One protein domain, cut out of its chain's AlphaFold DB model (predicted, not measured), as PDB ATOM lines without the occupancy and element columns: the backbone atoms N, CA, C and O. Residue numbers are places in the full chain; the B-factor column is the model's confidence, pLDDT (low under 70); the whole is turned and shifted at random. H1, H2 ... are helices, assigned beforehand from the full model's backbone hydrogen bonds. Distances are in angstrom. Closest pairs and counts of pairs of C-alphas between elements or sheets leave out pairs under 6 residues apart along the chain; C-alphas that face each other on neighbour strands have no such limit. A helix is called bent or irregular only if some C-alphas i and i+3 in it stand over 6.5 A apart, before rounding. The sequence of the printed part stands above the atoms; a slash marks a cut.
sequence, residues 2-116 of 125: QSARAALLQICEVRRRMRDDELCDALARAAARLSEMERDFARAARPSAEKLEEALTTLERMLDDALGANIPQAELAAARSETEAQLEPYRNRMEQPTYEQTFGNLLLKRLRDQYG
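Overview. This is residues 2 to 116 of the 125 residues of an uncharacterized protein of Acidobacteria bacterium (UniProt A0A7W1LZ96). The model is a flat, open V of helices: H1, H2 and H3, folded back and forth, make one arm, and the hairpin of H4 and H5 makes the other. The arms come together where residues 64 to 67 of H3 are near residues 108 to 112 of H5, and residues 42 to 48 stick out at the far tip of the first arm. The printed part has 115 residues, with five named helices in the order H1 to H5 and no named strand; its class is all helix. It is loose, with a radius of gyration of the C-alphas of 16.9 A, and it spans 51 by 38 by 19 A.

Arrangement. Begin with H2, residues 22 to 43, and H3, residues 49 to 70, the longest helices by residues. They touch as a helical hairpin, running opposite ways at a shallow tilt of 8 degrees; their closest C-alphas, those of Leu 23 and Ala 66, are 5.3 A apart. Next look at H1, residues 2 to 18, which touches H2 in another hairpin, opposite ways at a shallow tilt of 20 degrees, with the C-alphas of Cys 12 and Cys 24 closest at 4.9 A. H1 and H3 are apart. Move on to H5, residues 96 to 115: its residues 108 to 112 alone only just touch residues 64 to 67 of H3, with 3 pairs of C-alphas within 8 A. The closest there are those of Asp 64 and Leu 108, 7.2 A, and the two helices are about perpendicular at 78 degrees. H4, residues 73 to 93, touches H5 as a hairpin, opposite ways at a steep tilt of 39 degrees, with the C-alphas of Thr 83 and Leu 107 closest at 6.1 A. H4 has a kink of 52 degrees near residue 87 and is irregular, with C-alphas 89 and 92 at 7.4 A. Every O i to N i+4 pair is within hydrogen-bond range in H2, H3 and H5, against 12 of 13 in H1 and 13 of 17 in H4.

Along the chain. Find C-alpha 22 at (158.598, 142.498, 194.581); from there H2 runs 31.4 A to C-alpha 43. H3 covers 31.3 A, H4 29.7 A and H1 25.0 A. H5 runs 28.6 A and ends at C-alpha 115, (162.093, 147.550, 181.622).

Size, cuts and confidence. The two C-alphas farthest apart, those of Ala 45 and Asn 92, are 51.4 A from each other. The printed part has no cut, and the four links between helices are tight. Its mean pLDDT is 91.1, and no printed residue is under 70.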
ATOM      1  N   GLN A   2     171.137 161.437 190.576       73.12
ATOM      2  CA  GLN A   2     169.758 161.971 190.623       73.12
ATOM      3  C   GLN A   2     168.847 161.485 189.474       73.12
ATOM      4  O   GLN A   2     167.676 161.188 189.712       73.12
ATOM      5  N   SER A   3     169.390 161.354 188.257       82.06
ATOM      6  CA  SER A   3     168.669 160.836 187.081       82.06
ATOM      7  C   SER A   3     168.250 159.366 187.249       82.06
ATOM      8  O   SER A   3     167.079 159.032 187.088       82.06
ATOM      9  N   ALA A   4     169.171 158.497 187.685       84.38
ATOM     10  CA  ALA A   4     168.869 157.086 187.927       84.38
ATOM     11  C   ALA A   4     167.817 156.902 189.027       84.38
ATOM     12  O   ALA A   4     166.896 156.107 188.872       84.38
ATOM     13  N   ARG A   5     167.890 157.688 190.108       89.44
ATOM     14  CA  ARG A   5     166.867 157.662 191.163       89.44
ATOM     15  C   ARG A   5     165.481 158.034 190.629       89.44
ATOM     16  O   ARG A   5     164.507 157.366 190.967       89.44
ATOM     17  N   ALA A   6     165.390 159.089 189.819       88.00
ATOM     18  CA  ALA A   6     164.127 159.516 189.219       88.00
ATOM     19  C   ALA A   6     163.548 158.435 188.293       88.00
ATOM     20  O   ALA A   6     162.363 158.130 188.393       88.00
ATOM     21  N   ALA A   7     164.396 157.800 187.475       89.50
ATOM     22  CA  ALA A   7     163.992 156.691 186.616       89.50
ATOM     23  C   ALA A   7     163.427 155.512 187.427       89.50
ATOM     24  O   ALA A   7     162.326 155.049 187.142       89.50
ATOM     25  N   LEU A   8     164.113 155.075 188.493       90.88
ATOM     26  CA  LEU A   8     163.641 153.973 189.345       90.88
ATOM     27  C   LEU A   8     162.273 154.266 189.982       90.88
ATOM     28  O   LEU A   8     161.406 153.392 190.010       90.88
ATOM     29  N   LEU A   9     162.060 155.496 190.463       91.31
ATOM     30  CA  LEU A   9     160.776 155.908 191.037       91.31
ATOM     31  C   LEU A   9     159.666 155.951 189.986       91.31
ATOM     32  O   LEU A   9     158.567 155.476 190.256       91.31
ATOM     33  N   GLN A  10     159.956 156.467 188.790       91.38
ATOM     34  CA  GLN A  10     158.995 156.505 187.691       91.38
ATOM     35  C   GLN A  10     158.574 155.091 187.269       91.38
ATOM     36  O   GLN A  10     157.385 154.836 187.086       91.38
ATOM     37  N   ILE A  11     159.525 154.160 187.156       89.56
ATOM     38  CA  ILE A  11     159.236 152.758 186.817       89.56
ATOM     39  C   ILE A  11     158.390 152.116 187.916       89.56
ATOM     40  O   ILE A  11     157.383 151.485 187.611       89.56
ATOM     41  N   CYS A  12     158.759 152.311 189.186       90.31
ATOM     42  CA  CYS A  12     157.997 151.809 190.329       90.31
ATOM     43  C   CYS A  12     156.556 152.344 190.322       90.31
ATOM     44  O   CYS A  12     155.615 151.574 190.487       90.31
ATOM     45  N   GLU A  13     156.354 153.638 190.058       89.50
ATOM     46  CA  GLU A  13     155.021 154.241 190.016       89.50
ATOM     47  C   GLU A  13     154.162 153.683 188.872       89.50
ATOM     48  O   GLU A  13     153.004 153.316 189.088       89.50
ATOM     49  N   VAL A  14     154.718 153.591 187.660       88.81
ATOM     50  CA  VAL A  14     154.019 153.014 186.500       88.81
ATOM     51  C   VAL A  14     153.680 151.551 186.760       88.81
ATOM     52  O   VAL A  14     152.551 151.128 186.508       88.81
ATOM     53  N   ARG A  15     154.632 150.788 187.303       88.00
ATOM     54  CA  ARG A  15     154.461 149.363 187.566       88.00
ATOM     55  C   ARG A  15     153.433 149.121 188.659       88.00
ATOM     56  O   ARG A  15     152.510 148.363 188.403       88.00
ATOM     57  N   ARG A  16     153.466 149.853 189.777       87.38
ATOM     58  CA  ARG A  16     152.478 149.749 190.867       87.38
ATOM     59  C   ARG A  16     151.034 149.966 190.400       87.38
ATOM     60  O   ARG A  16     150.118 149.370 190.958       87.38
ATOM     61  N   ARG A  17     150.805 150.778 189.358       86.00
ATOM     62  CA  ARG A  17     149.467 150.953 188.752       86.00
ATOM     63  C   ARG A  17     148.981 149.714 187.994       86.00
ATOM     64  O   ARG A  17     147.775 149.534 187.862       86.00
ATOM     65  N   MET A  18     149.893 148.893 187.479       82.62
ATOM     66  CA  MET A  18     149.579 147.653 186.764       82.62
ATOM     67  C   MET A  18     149.636 146.425 187.682       82.62
ATOM     68  O   MET A  18     148.797 145.534 187.576       82.62
ATOM     69  N   ARG A  19     150.642 146.368 188.561       79.25
ATOM     70  CA  ARG A  19     150.975 145.252 189.444       79.25
ATOM     71  C   ARG A  19     151.897 145.732 190.572       79.25
ATOM     72  O   ARG A  19     152.987 146.222 190.305       79.25
ATOM     73  N   ASP A  20     151.478 145.550 191.820       79.88
ATOM     74  CA  ASP A  20     152.324 145.782 192.998       79.88
ATOM     75  C   ASP A  20     153.064 144.471 193.316       79.88
ATOM     76  O   ASP A  20     152.471 143.518 193.823       79.88
ATOM     77  N   ASP A  21     154.321 144.370 192.875       85.56
ATOM     78  CA  ASP A  21     155.160 143.171 192.993       85.56
ATOM     79  C   ASP A  21     156.523 143.464 193.637       85.56
ATOM     80  O   ASP A  21     156.901 144.614 193.855       85.56
ATOM     81  N   GLU A  22     157.285 142.407 193.924       88.25
ATOM     82  CA  GLU A  22     158.598 142.498 194.581       88.25
ATOM     83  C   GLU A  22     159.590 143.380 193.804       88.25
ATOM     84  O   GLU A  22     160.447 144.033 194.404       88.25
ATOM     85  N   LEU A  23     159.450 143.480 192.476       88.75
ATOM     86  CA  LEU A  23     160.262 144.403 191.689       88.75
ATOM     87  C   LEU A  23     159.939 145.867 192.023       88.75
ATOM     88  O   LEU A  23     160.860 146.675 192.109       88.75
ATOM     89  N   CYS A  24     158.672 146.226 192.258       90.81
ATOM     90  CA  CYS A  24     158.310 147.576 192.709       90.81
ATOM     91  C   CYS A  24     158.990 147.928 194.038       90.81
ATOM     92  O   CYS A  24     159.547 149.024 194.174       90.81
ATOM     93  N   ASP A  25     158.997 146.991 194.987       91.25
ATOM     94  CA  ASP A  25     159.654 147.161 196.285       91.25
ATOM     95  C   ASP A  25     161.174 147.274 196.142       91.25
ATOM     96  O   ASP A  25     161.793 148.156 196.746       91.25
ATOM     97  N   ALA A  26     161.785 146.448 195.289       92.88
ATOM     98  CA  ALA A  26     163.211 146.512 194.992       92.88
ATOM     99  C   ALA A  26     163.608 147.856 194.353       92.88
ATOM    100  O   ALA A  26     164.595 148.466 194.773       92.88
ATOM    101  N   LEU A  27     162.815 148.362 193.400       93.19
ATOM    102  CA  LEU A  27     163.014 149.668 192.759       93.19
ATOM    103  C   LEU A  27     162.904 150.818 193.770       93.19
ATOM    104  O   LEU A  27     163.768 151.699 193.806       93.19
ATOM    105  N   ALA A  28     161.876 150.801 194.624       93.06
ATOM    106  CA  ALA A  28     161.680 151.813 195.660       93.06
ATOM    107  C   ALA A  28     162.818 151.794 196.692       93.06
ATOM    108  O   ALA A  28     163.369 152.844 197.041       93.06
ATOM    109  N   ARG A  29     163.225 150.597 197.134       93.62
ATOM    110  CA  ARG A  29     164.357 150.400 198.045       93.62
ATOM    111  C   ARG A  29     165.661 150.901 197.432       93.62
ATOM    112  O   ARG A  29     166.429 151.577 198.117       93.62
ATOM    113  N   ALA A  30     165.903 150.618 196.154       94.38
ATOM    114  CA  ALA A  30     167.084 151.106 195.456       94.38
ATOM    115  C   ALA A  30     167.090 152.631 195.335       94.38
ATOM    116  O   ALA A  30     168.095 153.264 195.651       94.38
ATOM    117  N   ALA A  31     165.960 153.246 194.983       94.12
ATOM    118  CA  ALA A  31     165.846 154.700 194.935       94.12
ATOM    119  C   ALA A  31     166.114 155.364 196.301       94.12
ATOM    120  O   ALA A  31     166.808 156.385 196.371       94.12
ATOM    121  N   ALA A  32     165.601 154.781 197.389       94.25
ATOM    122  CA  ALA A  32     165.863 155.253 198.748       94.25
ATOM    123  C   ALA A  32     167.351 155.130 199.106       94.25
ATOM    124  O   ALA A  32     167.961 156.106 199.550       94.25
ATOM    125  N   ARG A  33     167.956 153.969 198.827       94.50
ATOM    126  CA  ARG A  33     169.366 153.712 199.117       94.50
ATOM    127  C   ARG A  33     170.301 154.624 198.320       94.50
ATOM    128  O   ARG A  33     171.254 155.137 198.894       94.50
ATOM    129  N   LEU A  34     170.007 154.898 197.047       93.56
ATOM    130  CA  LEU A  34     170.759 155.875 196.248       93.56
ATOM    131  C   LEU A  34     170.737 157.266 196.893       93.56
ATOM    132  O   LEU A  34     171.774 157.910 197.000       93.56
ATOM    133  N   SER A  35     169.576 157.708 197.386       93.00
ATOM    134  CA  SER A  35     169.462 159.004 198.066       93.00
ATOM    135  C   SER A  35     170.247 159.065 199.381       93.00
ATOM    136  O   SER A  35     170.719 160.135 199.769       93.00
ATOM    137  N   GLU A  36     170.350 157.956 200.108       93.06
ATOM    138  CA  GLU A  36     171.205 157.864 201.296       93.06
ATOM    139  C   GLU A  36     172.681 157.914 200.915       93.06
ATOM    140  O   GLU A  36     173.407 158.734 201.463       93.06
ATOM    141  N   MET A  37     173.106 157.120 199.930       92.00
ATOM    142  CA  MET A  37     174.488 157.101 199.445       92.00
ATOM    143  C   MET A  37     174.944 158.484 198.961       92.00
ATOM    144  O   MET A  37     176.040 158.915 199.310       92.00
ATOM    145  N   GLU A  38     174.099 159.212 198.220       90.56
ATOM    146  CA  GLU A  38     174.363 160.600 197.810       90.56
ATOM    147  C   GLU A  38     174.608 161.514 199.023       90.56
ATOM    148  O   GLU A  38     175.555 162.304 199.038       90.56
ATOM    149  N   ARG A  39     173.771 161.398 200.063       91.75
ATOM    150  CA  ARG A  39     173.883 162.199 201.292       91.75
ATOM    151  C   ARG A  39     175.113 161.828 202.114       91.75
ATOM    152  O   ARG A  39     175.799 162.727 202.601       91.75
ATOM    153  N   ASP A  40     175.391 160.539 202.260       91.56
ATOM    154  CA  ASP A  40     176.537 160.020 203.004       91.56
ATOM    155  C   ASP A  40     177.845 160.441 202.331       91.56
ATOM    156  O   ASP A  40     178.753 160.945 202.993       91.56
ATOM    157  N   PHE A  41     177.916 160.323 201.002       90.81
ATOM    158  CA  PHE A  41     179.072 160.747 200.220       90.81
ATOM    159  C   PHE A  41     179.309 162.258 200.327       90.81
ATOM    160  O   PHE A  41     180.443 162.682 200.532       90.81
ATOM    161  N   ALA A  42     178.250 163.075 200.265       90.38
ATOM    162  CA  ALA A  42     178.352 164.529 200.401       90.38
ATOM    163  C   ALA A  42     178.774 164.994 201.810       90.38
ATOM    164  O   ALA A  42     179.359 166.065 201.957       90.38
ATOM    165  N   ARG A  43     178.463 164.213 202.855       93.19
ATOM    166  CA  ARG A  43     178.789 164.529 204.260       93.19
ATOM    167  C   ARG A  43     180.112 163.933 204.732       93.19
ATOM    168  O   ARG A  43     180.608 164.325 205.788       93.19
ATOM    169  N   ALA A  44     180.665 162.967 204.004       92.00
ATOM    170  CA  ALA A  44     181.890 162.293 204.393       92.00
ATOM    171  C   ALA A  44     183.070 163.276 204.420       92.00
ATOM    172  O   ALA A  44     183.358 163.948 203.435       92.00
ATOM    173  N   ALA A  45     183.821 163.298 205.525       88.81
ATOM    174  CA  ALA A  45     185.052 164.087 205.620       88.81
ATOM    175  C   ALA A  45     186.126 163.632 204.608       88.81
ATOM    176  O   ALA A  45     186.998 164.409 204.226       88.81
ATOM    177  N   ARG A  46     186.071 162.358 204.194       91.25
ATOM    178  CA  ARG A  46     186.900 161.754 203.143       91.25
ATOM    179  C   ARG A  46     186.043 160.784 202.320       91.25
ATOM    180  O   ARG A  46     185.968 159.605 202.677       91.25
ATOM    181  N   PRO A  47     185.346 161.262 201.278       89.50
ATOM    182  CA  PRO A  47     184.531 160.399 200.433       89.50
ATOM    183  C   PRO A  47     185.411 159.416 199.647       89.50
ATOM    184  O   PRO A  47     186.494 159.768 199.185       89.50
ATOM    185  N   SER A  48     184.944 158.174 199.501       92.75
ATOM    186  CA  SER A  48     185.625 157.123 198.736       92.75
ATOM    187  C   SER A  48     184.754 156.718 197.553       92.75
ATOM    188  O   SER A  48     183.664 156.176 197.738       92.75
ATOM    189  N   ALA A  49     185.237 157.002 196.343       90.25
ATOM    190  CA  ALA A  49     184.560 156.618 195.106       90.25
ATOM    191  C   ALA A  49     184.523 155.093 194.925       90.25
ATOM    192  O   ALA A  49     183.522 154.564 194.469       90.25
ATOM    193  N   GLU A  50     185.571 154.389 195.356       92.31
ATOM    194  CA  GLU A  50     185.639 152.923 195.336       92.31
ATOM    195  C   GLU A  50     184.521 152.296 196.178       92.31
ATOM    196  O   GLU A  50     183.730 151.512 195.666       92.31
ATOM    197  N   LYS A  51     184.362 152.731 197.436       92.06
ATOM    198  CA  LYS A  51     183.273 152.248 198.302       92.06
ATOM    199  C   LYS A  51     181.890 152.588 197.753       92.06
ATOM    200  O   LYS A  51     180.944 151.828 197.952       92.06
ATOM    201  N   LEU A  52     181.754 153.741 197.097       92.69
ATOM    202  CA  LEU A  52     180.508 154.117 196.435       92.69
ATOM    203  C   LEU A  52     180.222 153.190 195.245       92.69
ATOM    204  O   LEU A  52     179.099 152.714 195.121       92.69
ATOM    205  N   GLU A  53     181.222 152.880 194.420       93.69
ATOM    206  CA  GLU A  53     181.086 151.959 193.287       93.69
ATOM    207  C   GLU A  53     180.743 150.533 193.727       93.69
ATOM    208  O   GLU A  53     179.856 149.905 193.148       93.69
ATOM    209  N   GLU A  54     181.381 150.024 194.784       93.75
ATOM    210  CA  GLU A  54     181.048 148.720 195.373       93.75
ATOM    211  C   GLU A  54     179.584 148.673 195.833       93.75
ATOM    212  O   GLU A  54     178.855 147.704 195.582       93.75
ATOM    213  N   ALA A  55     179.133 149.746 196.486       93.19
ATOM    214  CA  ALA A  55     177.769 149.859 196.974       93.19
ATOM    215  C   ALA A  55     176.753 149.963 195.820       93.19
ATOM    216  O   ALA A  55     175.706 149.314 195.873       93.19
ATOM    217  N   LEU A  56     177.072 150.717 194.762       93.88
ATOM    218  CA  LEU A  56     176.264 150.813 193.544       93.88
ATOM    219  C   LEU A  56     176.178 149.467 192.818       93.88
ATOM    220  O   LEU A  56     175.081 149.035 192.482       93.88
ATOM    221  N   THR A  57     177.299 148.759 192.677       93.12
ATOM    222  CA  THR A  57     177.357 147.419 192.068       93.12
ATOM    223  C   THR A  57     176.509 146.409 192.840       93.12
ATOM    224  O   THR A  57     175.794 145.597 192.253       93.12
ATOM    225  N   THR A  58     176.552 146.466 194.174       94.56
ATOM    226  CA  THR A  58     175.718 145.613 195.033       94.56
ATOM    227  C   THR A  58     174.236 145.918 194.839       94.56
ATOM    228  O   THR A  58     173.410 145.006 194.793       94.56
ATOM    229  N   LEU A  59     173.895 147.200 194.695       94.12
ATOM    230  CA  LEU A  59     172.526 147.629 194.461       94.12
ATOM    231  C   LEU A  59     172.023 147.259 193.056       94.12
ATOM    232  O   LEU A  59     170.874 146.846 192.929       94.12
ATOM    233  N   GLU A  60     172.878 147.352 192.031       93.31
ATOM    234  CA  GLU A  60     172.586 146.880 190.667       93.31
ATOM    235  C   GLU A  60     172.238 145.391 190.682       93.31
ATOM    236  O   GLU A  60     171.199 145.003 190.158       93.31
ATOM    237  N   ARG A  61     173.049 144.568 191.359       92.62
ATOM    238  CA  ARG A  61     172.816 143.121 191.446       92.62
ATOM    239  C   ARG A  61     171.483 142.781 192.111       92.62
ATOM    240  O   ARG A  61     170.748 141.946 191.607       92.62
ATOM    241  N   MET A  62     171.142 143.470 193.203       94.44
ATOM    242  CA  MET A  62     169.842 143.296 193.863       94.44
ATOM    243  C   MET A  62     168.674 143.604 192.911       94.44
ATOM    244  O   MET A  62     167.657 142.912 192.940       94.44
ATOM    245  N   LEU A  63     168.804 144.642 192.077       93.06
ATOM    246  CA  LEU A  63     167.791 144.979 191.077       93.06
ATOM    247  C   LEU A  63     167.724 143.945 189.954       93.06
ATOM    248  O   LEU A  63     166.622 143.599 189.539       93.06
ATOM    249  N   ASP A  64     168.865 143.439 189.486       91.88
ATOM    250  CA  ASP A  64     168.917 142.383 188.471       91.88
ATOM    251  C   ASP A  64     168.228 141.101 188.943       91.88
ATOM    252  O   ASP A  64     167.448 140.512 188.194       91.88
ATOM    253  N   ASP A  65     168.472 140.698 190.192       92.00
ATOM    254  CA  ASP A  65     167.858 139.512 190.789       92.00
ATOM    255  C   ASP A  65     166.333 139.685 190.895       92.00
ATOM    256  O   ASP A  65     165.566 138.817 190.468       92.00
ATOM    257  N   ALA A  66     165.877 140.842 191.391       92.25
ATOM    258  CA  ALA A  66     164.453 141.163 191.482       92.25
ATOM    259  C   ALA A  66     163.787 141.236 190.098       92.25
ATOM    260  O   ALA A  66     162.649 140.790 189.928       92.25
ATOM    261  N   LEU A  67     164.493 141.776 189.101       90.56
ATOM    262  CA  LEU A  67     164.032 141.855 187.721       90.56
ATOM    263  C   LEU A  67     163.873 140.442 187.148       90.56
ATOM    264  O   LEU A  67     162.786 140.087 186.696       90.56
ATOM    265  N   GLY A  68     164.905 139.602 187.252       88.56
ATOM    266  CA  GLY A  68     164.881 138.218 186.778       88.56
ATOM    267  C   GLY A  68     163.785 137.361 187.418       88.56
ATOM    268  O   GLY A  68     163.185 136.533 186.735       88.56
ATOM    269  N   ALA A  69     163.475 137.588 188.697       89.50
ATOM    270  CA  ALA A  69     162.415 136.873 189.409       89.50
ATOM    271  C   ALA A  69     160.991 137.293 188.994       89.50
ATOM    272  O   ALA A  69     160.050 136.513 189.149       89.50
ATOM    273  N   ASN A  70     160.814 138.509 188.465       89.00
ATOM    274  CA  ASN A  70     159.497 139.106 188.207       89.00
ATOM    275  C   ASN A  70     159.158 139.291 186.718       89.00
ATOM    276  O   ASN A  70     158.066 139.775 186.402       89.00
ATOM    277  N   ILE A  71     160.057 138.914 185.806       88.19
ATOM    278  CA  ILE A  71     159.811 138.927 184.358       88.19
ATOM    279  C   ILE A  71     158.956 137.715 183.942       88.19
ATOM    280  O   ILE A  71     159.236 136.588 184.362       88.19
ATOM    281  N   PRO A  72     157.940 137.893 183.072       89.50
ATOM    282  CA  PRO A  72     157.212 136.776 182.482       89.50
ATOM    283  C   PRO A  72     158.139 135.822 181.718       89.50
ATOM    284  O   PRO A  72     158.943 136.248 180.891       89.50
ATOM    285  N   GLN A  73     157.974 134.511 181.913       89.00
ATOM    286  CA  GLN A  73     158.815 133.490 181.263       89.00
ATOM    287  C   GLN A  73     158.862 133.620 179.731       89.00
ATOM    288  O   GLN A  73     159.900 133.369 179.126       89.00
ATOM    289  N   ALA A  74     157.762 134.051 179.103       90.69
ATOM    290  CA  ALA A  74     157.707 134.289 177.661       90.69
ATOM    291  C   ALA A  74     158.657 135.415 177.213       90.69
ATOM    292  O   ALA A  74     159.361 135.265 176.217       90.69
ATOM    293  N   GLU A  75     158.723 136.512 177.969       90.75
ATOM    294  CA  GLU A  75     159.625 137.632 177.682       90.75
ATOM    295  C   GLU A  75     161.082 137.257 177.957       90.75
ATOM    296  O   GLU A  75     161.962 137.566 177.156       90.75
ATOM    297  N   LEU A  76     161.340 136.511 179.037       91.94
ATOM    298  CA  LEU A  76     162.676 135.988 179.319       91.94
ATOM    299  C   LEU A  76     163.164 135.054 178.200       91.94
ATOM    300  O   LEU A  76     164.327 135.123 177.799       91.94
ATOM    301  N   ALA A  77     162.290 134.186 177.685       93.31
ATOM    302  CA  ALA A  77     162.609 133.287 176.579       93.31
ATOM    303  C   ALA A  77     162.894 134.054 175.279       93.31
ATOM    304  O   ALA A  77     163.871 133.739 174.596       93.31
ATOM    305  N   ALA A  78     162.096 135.082 174.970       94.06
ATOM    306  CA  ALA A  78     162.329 135.956 173.824       94.06
ATOM    307  C   ALA A  78     163.689 136.666 173.933       94.06
ATOM    308  O   ALA A  78     164.531 136.524 173.046       94.06
ATOM    309  N   ALA A  79     163.967 137.307 175.074       93.62
ATOM    310  CA  ALA A  79     165.238 137.987 175.320       93.62
ATOM    311  C   ALA A  79     166.443 137.032 175.230       93.62
ATOM    312  O   ALA A  79     167.498 137.396 174.703       93.62
ATOM    313  N   ARG A  80     166.303 135.784 175.701       93.88
ATOM    314  CA  ARG A  80     167.335 134.744 175.551       93.88
ATOM    315  C   ARG A  80     167.563 134.365 174.093       93.88
ATOM    316  O   ARG A  80     168.716 134.344 173.670       93.88
ATOM    317  N   SER A  81     166.498 134.105 173.338       94.88
ATOM    318  CA  SER A  81     166.584 133.732 171.921       94.88
ATOM    319  C   SER A  81     167.259 134.827 171.097       94.88
ATOM    320  O   SER A  81     168.191 134.555 170.342       94.88
ATOM    321  N   GLU A  82     166.889 136.085 171.325       94.12
ATOM    322  CA  GLU A  82     167.539 137.228 170.687       94.12
ATOM    323  C   GLU A  82     169.018 137.352 171.082       94.12
ATOM    324  O   GLU A  82     169.836 137.892 170.330       94.12
ATOM    325  N   THR A  83     169.393 136.934 172.299       94.75
ATOM    326  CA  THR A  83     170.785 136.997 172.807       94.75
ATOM    327  C   THR A  83     171.636 135.912 172.206       94.75
ATOM    328  O   THR A  83     172.764 136.181 171.796       94.75
ATOM    329  N   GLU A  84     171.066 134.727 172.044       93.88
ATOM    330  CA  GLU A  84     171.718 133.652 171.321       93.88
ATOM    331  C   GLU A  84     171.912 134.019 169.847       93.88
ATOM    332  O   GLU A  84     173.035 133.929 169.364       93.88
ATOM    333  N   ALA A  85     170.889 134.549 169.168       94.38
ATOM    334  CA  ALA A  85     170.998 134.977 167.770       94.38
ATOM    335  C   ALA A  85     172.068 136.067 167.563       94.38
ATOM    336  O   ALA A  85     172.788 136.066 166.567       94.38
ATOM    337  N   GLN A  86     172.216 136.991 168.521       93.19
ATOM    338  CA  GLN A  86     173.264 138.014 168.459       93.19
ATOM    339  C   GLN A  86     174.672 137.431 168.656       93.19
ATOM    340  O   GLN A  86     175.630 137.931 168.061       93.19
ATOM    341  N   LEU A  87     174.817 136.411 169.506       93.06
ATOM    342  CA  LEU A  87     176.111 135.812 169.836       93.06
ATOM    343  C   LEU A  87     176.498 134.618 168.959       93.06
ATOM    344  O   LEU A  87     177.675 134.256 168.938       93.06
ATOM    345  N   GLU A  88     175.563 134.054 168.197       92.25
ATOM    346  CA  GLU A  88     175.790 132.934 167.280       92.25
ATOM    347  C   GLU A  88     177.029 133.132 166.382       92.25
ATOM    348  O   GLU A  88     177.882 132.236 166.361       92.25
ATOM    349  N   PRO A  89     177.250 134.304 165.739       91.50
ATOM    350  CA  PRO A  89     178.413 134.510 164.867       91.50
ATOM    351  C   PRO A  89     179.763 134.461 165.601       91.50
ATOM    352  O   PRO A  89     180.814 134.289 164.977       91.50
ATOM    353  N   TYR A  90     179.749 134.636 166.923       90.00
ATOM    354  CA  TYR A  90     180.932 134.711 167.774       90.00
ATOM    355  C   TYR A  90     181.156 133.439 168.597       90.00
ATOM    356  O   TYR A  90     182.223 133.298 169.191       90.00
ATOM    357  N   ARG A  91     180.209 132.488 168.591       87.31
ATOM    358  CA  ARG A  91     180.251 131.259 169.403       87.31
ATOM    359  C   ARG A  91     181.548 130.473 169.226       87.31
ATOM    360  O   ARG A  91     182.180 130.103 170.203       87.31
ATOM    361  N   ASN A  92     181.991 130.296 167.982       89.44
ATOM    362  CA  ASN A  92     183.219 129.554 167.658       89.44
ATOM    363  C   ASN A  92     184.508 130.370 167.870       89.44
ATOM    364  O   ASN A  92     185.601 129.850 167.670       89.44
ATOM    365  N   ARG A  93     184.394 131.661 168.208       90.12
ATOM    366  CA  ARG A  93     185.524 132.583 168.418       90.12
ATOM    367  C   ARG A  93     185.785 132.868 169.897       90.12
ATOM    368  O   ARG A  93     186.721 133.600 170.205       90.12
ATOM    369  N   MET A  94     184.956 132.339 170.791       90.06
ATOM    370  CA  MET A  94     185.035 132.560 172.230       90.06
ATOM    371  C   MET A  94     185.216 131.230 172.951       90.06
ATOM    372  O   MET A  94     184.596 130.229 172.596       90.06
ATOM    373  N   GLU A  95     186.034 131.230 173.999       92.75
ATOM    374  CA  GLU A  95     186.033 130.128 174.955       92.75
ATOM    375  C   GLU A  95     184.678 130.073 175.671       92.75
ATOM    376  O   GLU A  95     184.060 131.110 175.930       92.75
ATOM    377  N   GLN A  96     184.227 128.867 176.016       90.62
ATOM    378  CA  GLN A  96     182.948 128.645 176.691       90.62
ATOM    379  C   GLN A  96     182.684 129.588 177.888       90.62
ATOM    380  O   GLN A  96     181.625 130.219 177.889       90.62
ATOM    381  N   PRO A  97     183.605 129.774 178.859       93.19
ATOM    382  CA  PRO A  97     183.357 130.685 179.983       93.19
ATOM    383  C   PRO A  97     183.160 132.142 179.536       93.19
ATOM    384  O   PRO A  97     182.287 132.844 180.045       93.19
ATOM    385  N   THR A  98     183.922 132.589 178.536       92.06
ATOM    386  CA  THR A  98     183.809 133.936 177.959       92.06
ATOM    387  C   THR A  98     182.473 134.121 177.243       92.06
ATOM    388  O   THR A  98     181.843 135.175 177.362       92.06
ATOM    389  N   TYR A  99     182.013 133.095 176.525       93.06
ATOM    390  CA  TYR A  99     180.708 133.104 175.873       93.06
ATOM    391  C   TYR A  99     179.573 133.206 176.898       93.06
ATOM    392  O   TYR A  99     178.716 134.075 176.768       93.06
ATOM    393  N   GLU A 100     179.584 132.365 177.936       92.50
ATOM    394  CA  GLU A 100     178.557 132.349 178.987       92.50
ATOM    395  C   GLU A 100     178.486 133.688 179.731       92.50
ATOM    396  O   GLU A 100     177.400 134.244 179.917       92.50
ATOM    397  N   GLN A 101     179.643 134.263 180.075       93.25
ATOM    398  CA  GLN A 101     179.718 135.585 180.691       93.25
ATOM    399  C   GLN A 101     179.169 136.678 179.761       93.25
ATOM    400  O   GLN A 101     178.392 137.534 180.189       93.25
ATOM    401  N   THR A 102     179.549 136.655 178.481       93.75
ATOM    402  CA  THR A 102     179.082 137.638 177.492       93.75
ATOM    403  C   THR A 102     177.576 137.526 177.275       93.75
ATOM    404  O   THR A 102     176.882 138.542 177.253       93.75
ATOM    405  N   PHE A 103     177.058 136.301 177.175       94.56
ATOM    406  CA  PHE A 103     175.631 136.024 177.065       94.56
ATOM    407  C   PHE A 103     174.871 136.573 178.272       94.56
ATOM    408  O   PHE A 103     173.903 137.308 178.092       94.56
ATOM    409  N   GLY A 104     175.332 136.284 179.493       92.50
ATOM    410  CA  GLY A 104     174.714 136.796 180.717       92.50
ATOM    411  C   GLY A 104     174.675 138.325 180.757       92.50
ATOM    412  O   GLY A 104     173.623 138.912 181.010       92.50
ATOM    413  N   ASN A 105     175.790 138.977 180.418       92.44
ATOM    414  CA  ASN A 105     175.882 140.436 180.383       92.44
ATOM    415  C   ASN A 105     174.941 141.063 179.342       92.44
ATOM    416  O   ASN A 105     174.292 142.073 179.626       92.44
ATOM    417  N   LEU A 106     174.859 140.486 178.139       93.69
ATOM    418  CA  LEU A 106     173.967 140.976 177.087       93.69
ATOM    419  C   LEU A 106     172.496 140.750 177.430       93.69
ATOM    420  O   LEU A 106     171.683 141.649 177.213       93.69
ATOM    421  N   LEU A 107     172.164 139.589 177.998       94.19
ATOM    422  CA  LEU A 107     170.810 139.285 178.443       94.19
ATOM    423  C   LEU A 107     170.359 140.276 179.521       94.19
ATOM    424  O   LEU A 107     169.309 140.894 179.372       94.19
ATOM    425  N   LEU A 108     171.170 140.485 180.565       92.19
ATOM    426  CA  LEU A 108     170.866 141.451 181.624       92.19
ATOM    427  C   LEU A 108     170.697 142.864 181.068       92.19
ATOM    428  O   LEU A 108     169.719 143.531 181.393       92.19
ATOM    429  N   LYS A 109     171.602 143.305 180.183       92.56
ATOM    430  CA  LYS A 109     171.486 144.613 179.529       92.56
ATOM    431  C   LYS A 109     170.140 144.765 178.818       92.56
ATOM    432  O   LYS A 109     169.472 145.775 178.998       92.56
ATOM    433  N   ARG A 110     169.721 143.763 178.046       93.69
ATOM    434  CA  ARG A 110     168.453 143.812 177.306       93.69
ATOM    435  C   ARG A 110     167.236 143.842 178.207       93.69
ATOM    436  O   ARG A 110     166.332 144.630 177.960       93.69
ATOM    437  N   LEU A 111     167.229 143.022 179.253       92.69
ATOM    438  CA  LEU A 111     166.146 143.031 180.232       92.69
ATOM    439  C   LEU A 111     166.048 144.399 180.913       92.69
ATOM    440  O   LEU A 111     164.961 144.949 181.051       92.69
ATOM    441  N   ARG A 112     167.179 145.004 181.274       91.81
ATOM    442  CA  ARG A 112     167.190 146.364 181.817       91.81
ATOM    443  C   ARG A 112     166.641 147.386 180.827       91.81
ATOM    444  O   ARG A 112     165.759 148.150 181.205       91.81
ATOM    445  N   ASP A 113     167.100 147.359 179.577       91.88
ATOM    446  CA  ASP A 113     166.653 148.281 178.526       91.88
ATOM    447  C   ASP A 113     165.136 148.150 178.269       91.88
ATOM    448  O   ASP A 113     164.433 149.157 178.187       91.88
ATOM    449  N   GLN A 114     164.607 146.922 178.226       90.31
ATOM    450  CA  GLN A 114     163.178 146.640 178.038       90.31
ATOM    451  C   GLN A 114     162.312 147.184 179.185       90.31
ATOM    452  O   GLN A 114     161.210 147.679 178.952       90.31
ATOM    453  N   TYR A 115     162.808 147.106 180.422       88.19
ATOM    454  CA  TYR A 115     162.093 147.550 181.622       88.19
ATOM    455  C   TYR A 115     162.486 148.966 182.079       88.19
ATOM    456  O   TYR A 115     162.004 149.442 183.109       88.19
ATOM    457  N   GLY A 116     163.351 149.649 181.323       88.25
ATOM    458  CA  GLY A 116     163.858 150.989 181.618       88.25
ATOM    459  C   GLY A 116     164.774 151.080 182.845       88.25
ATOM    460  O   GLY A 116     165.053 152.186 183.304       88.25
TER     461      GLY A 116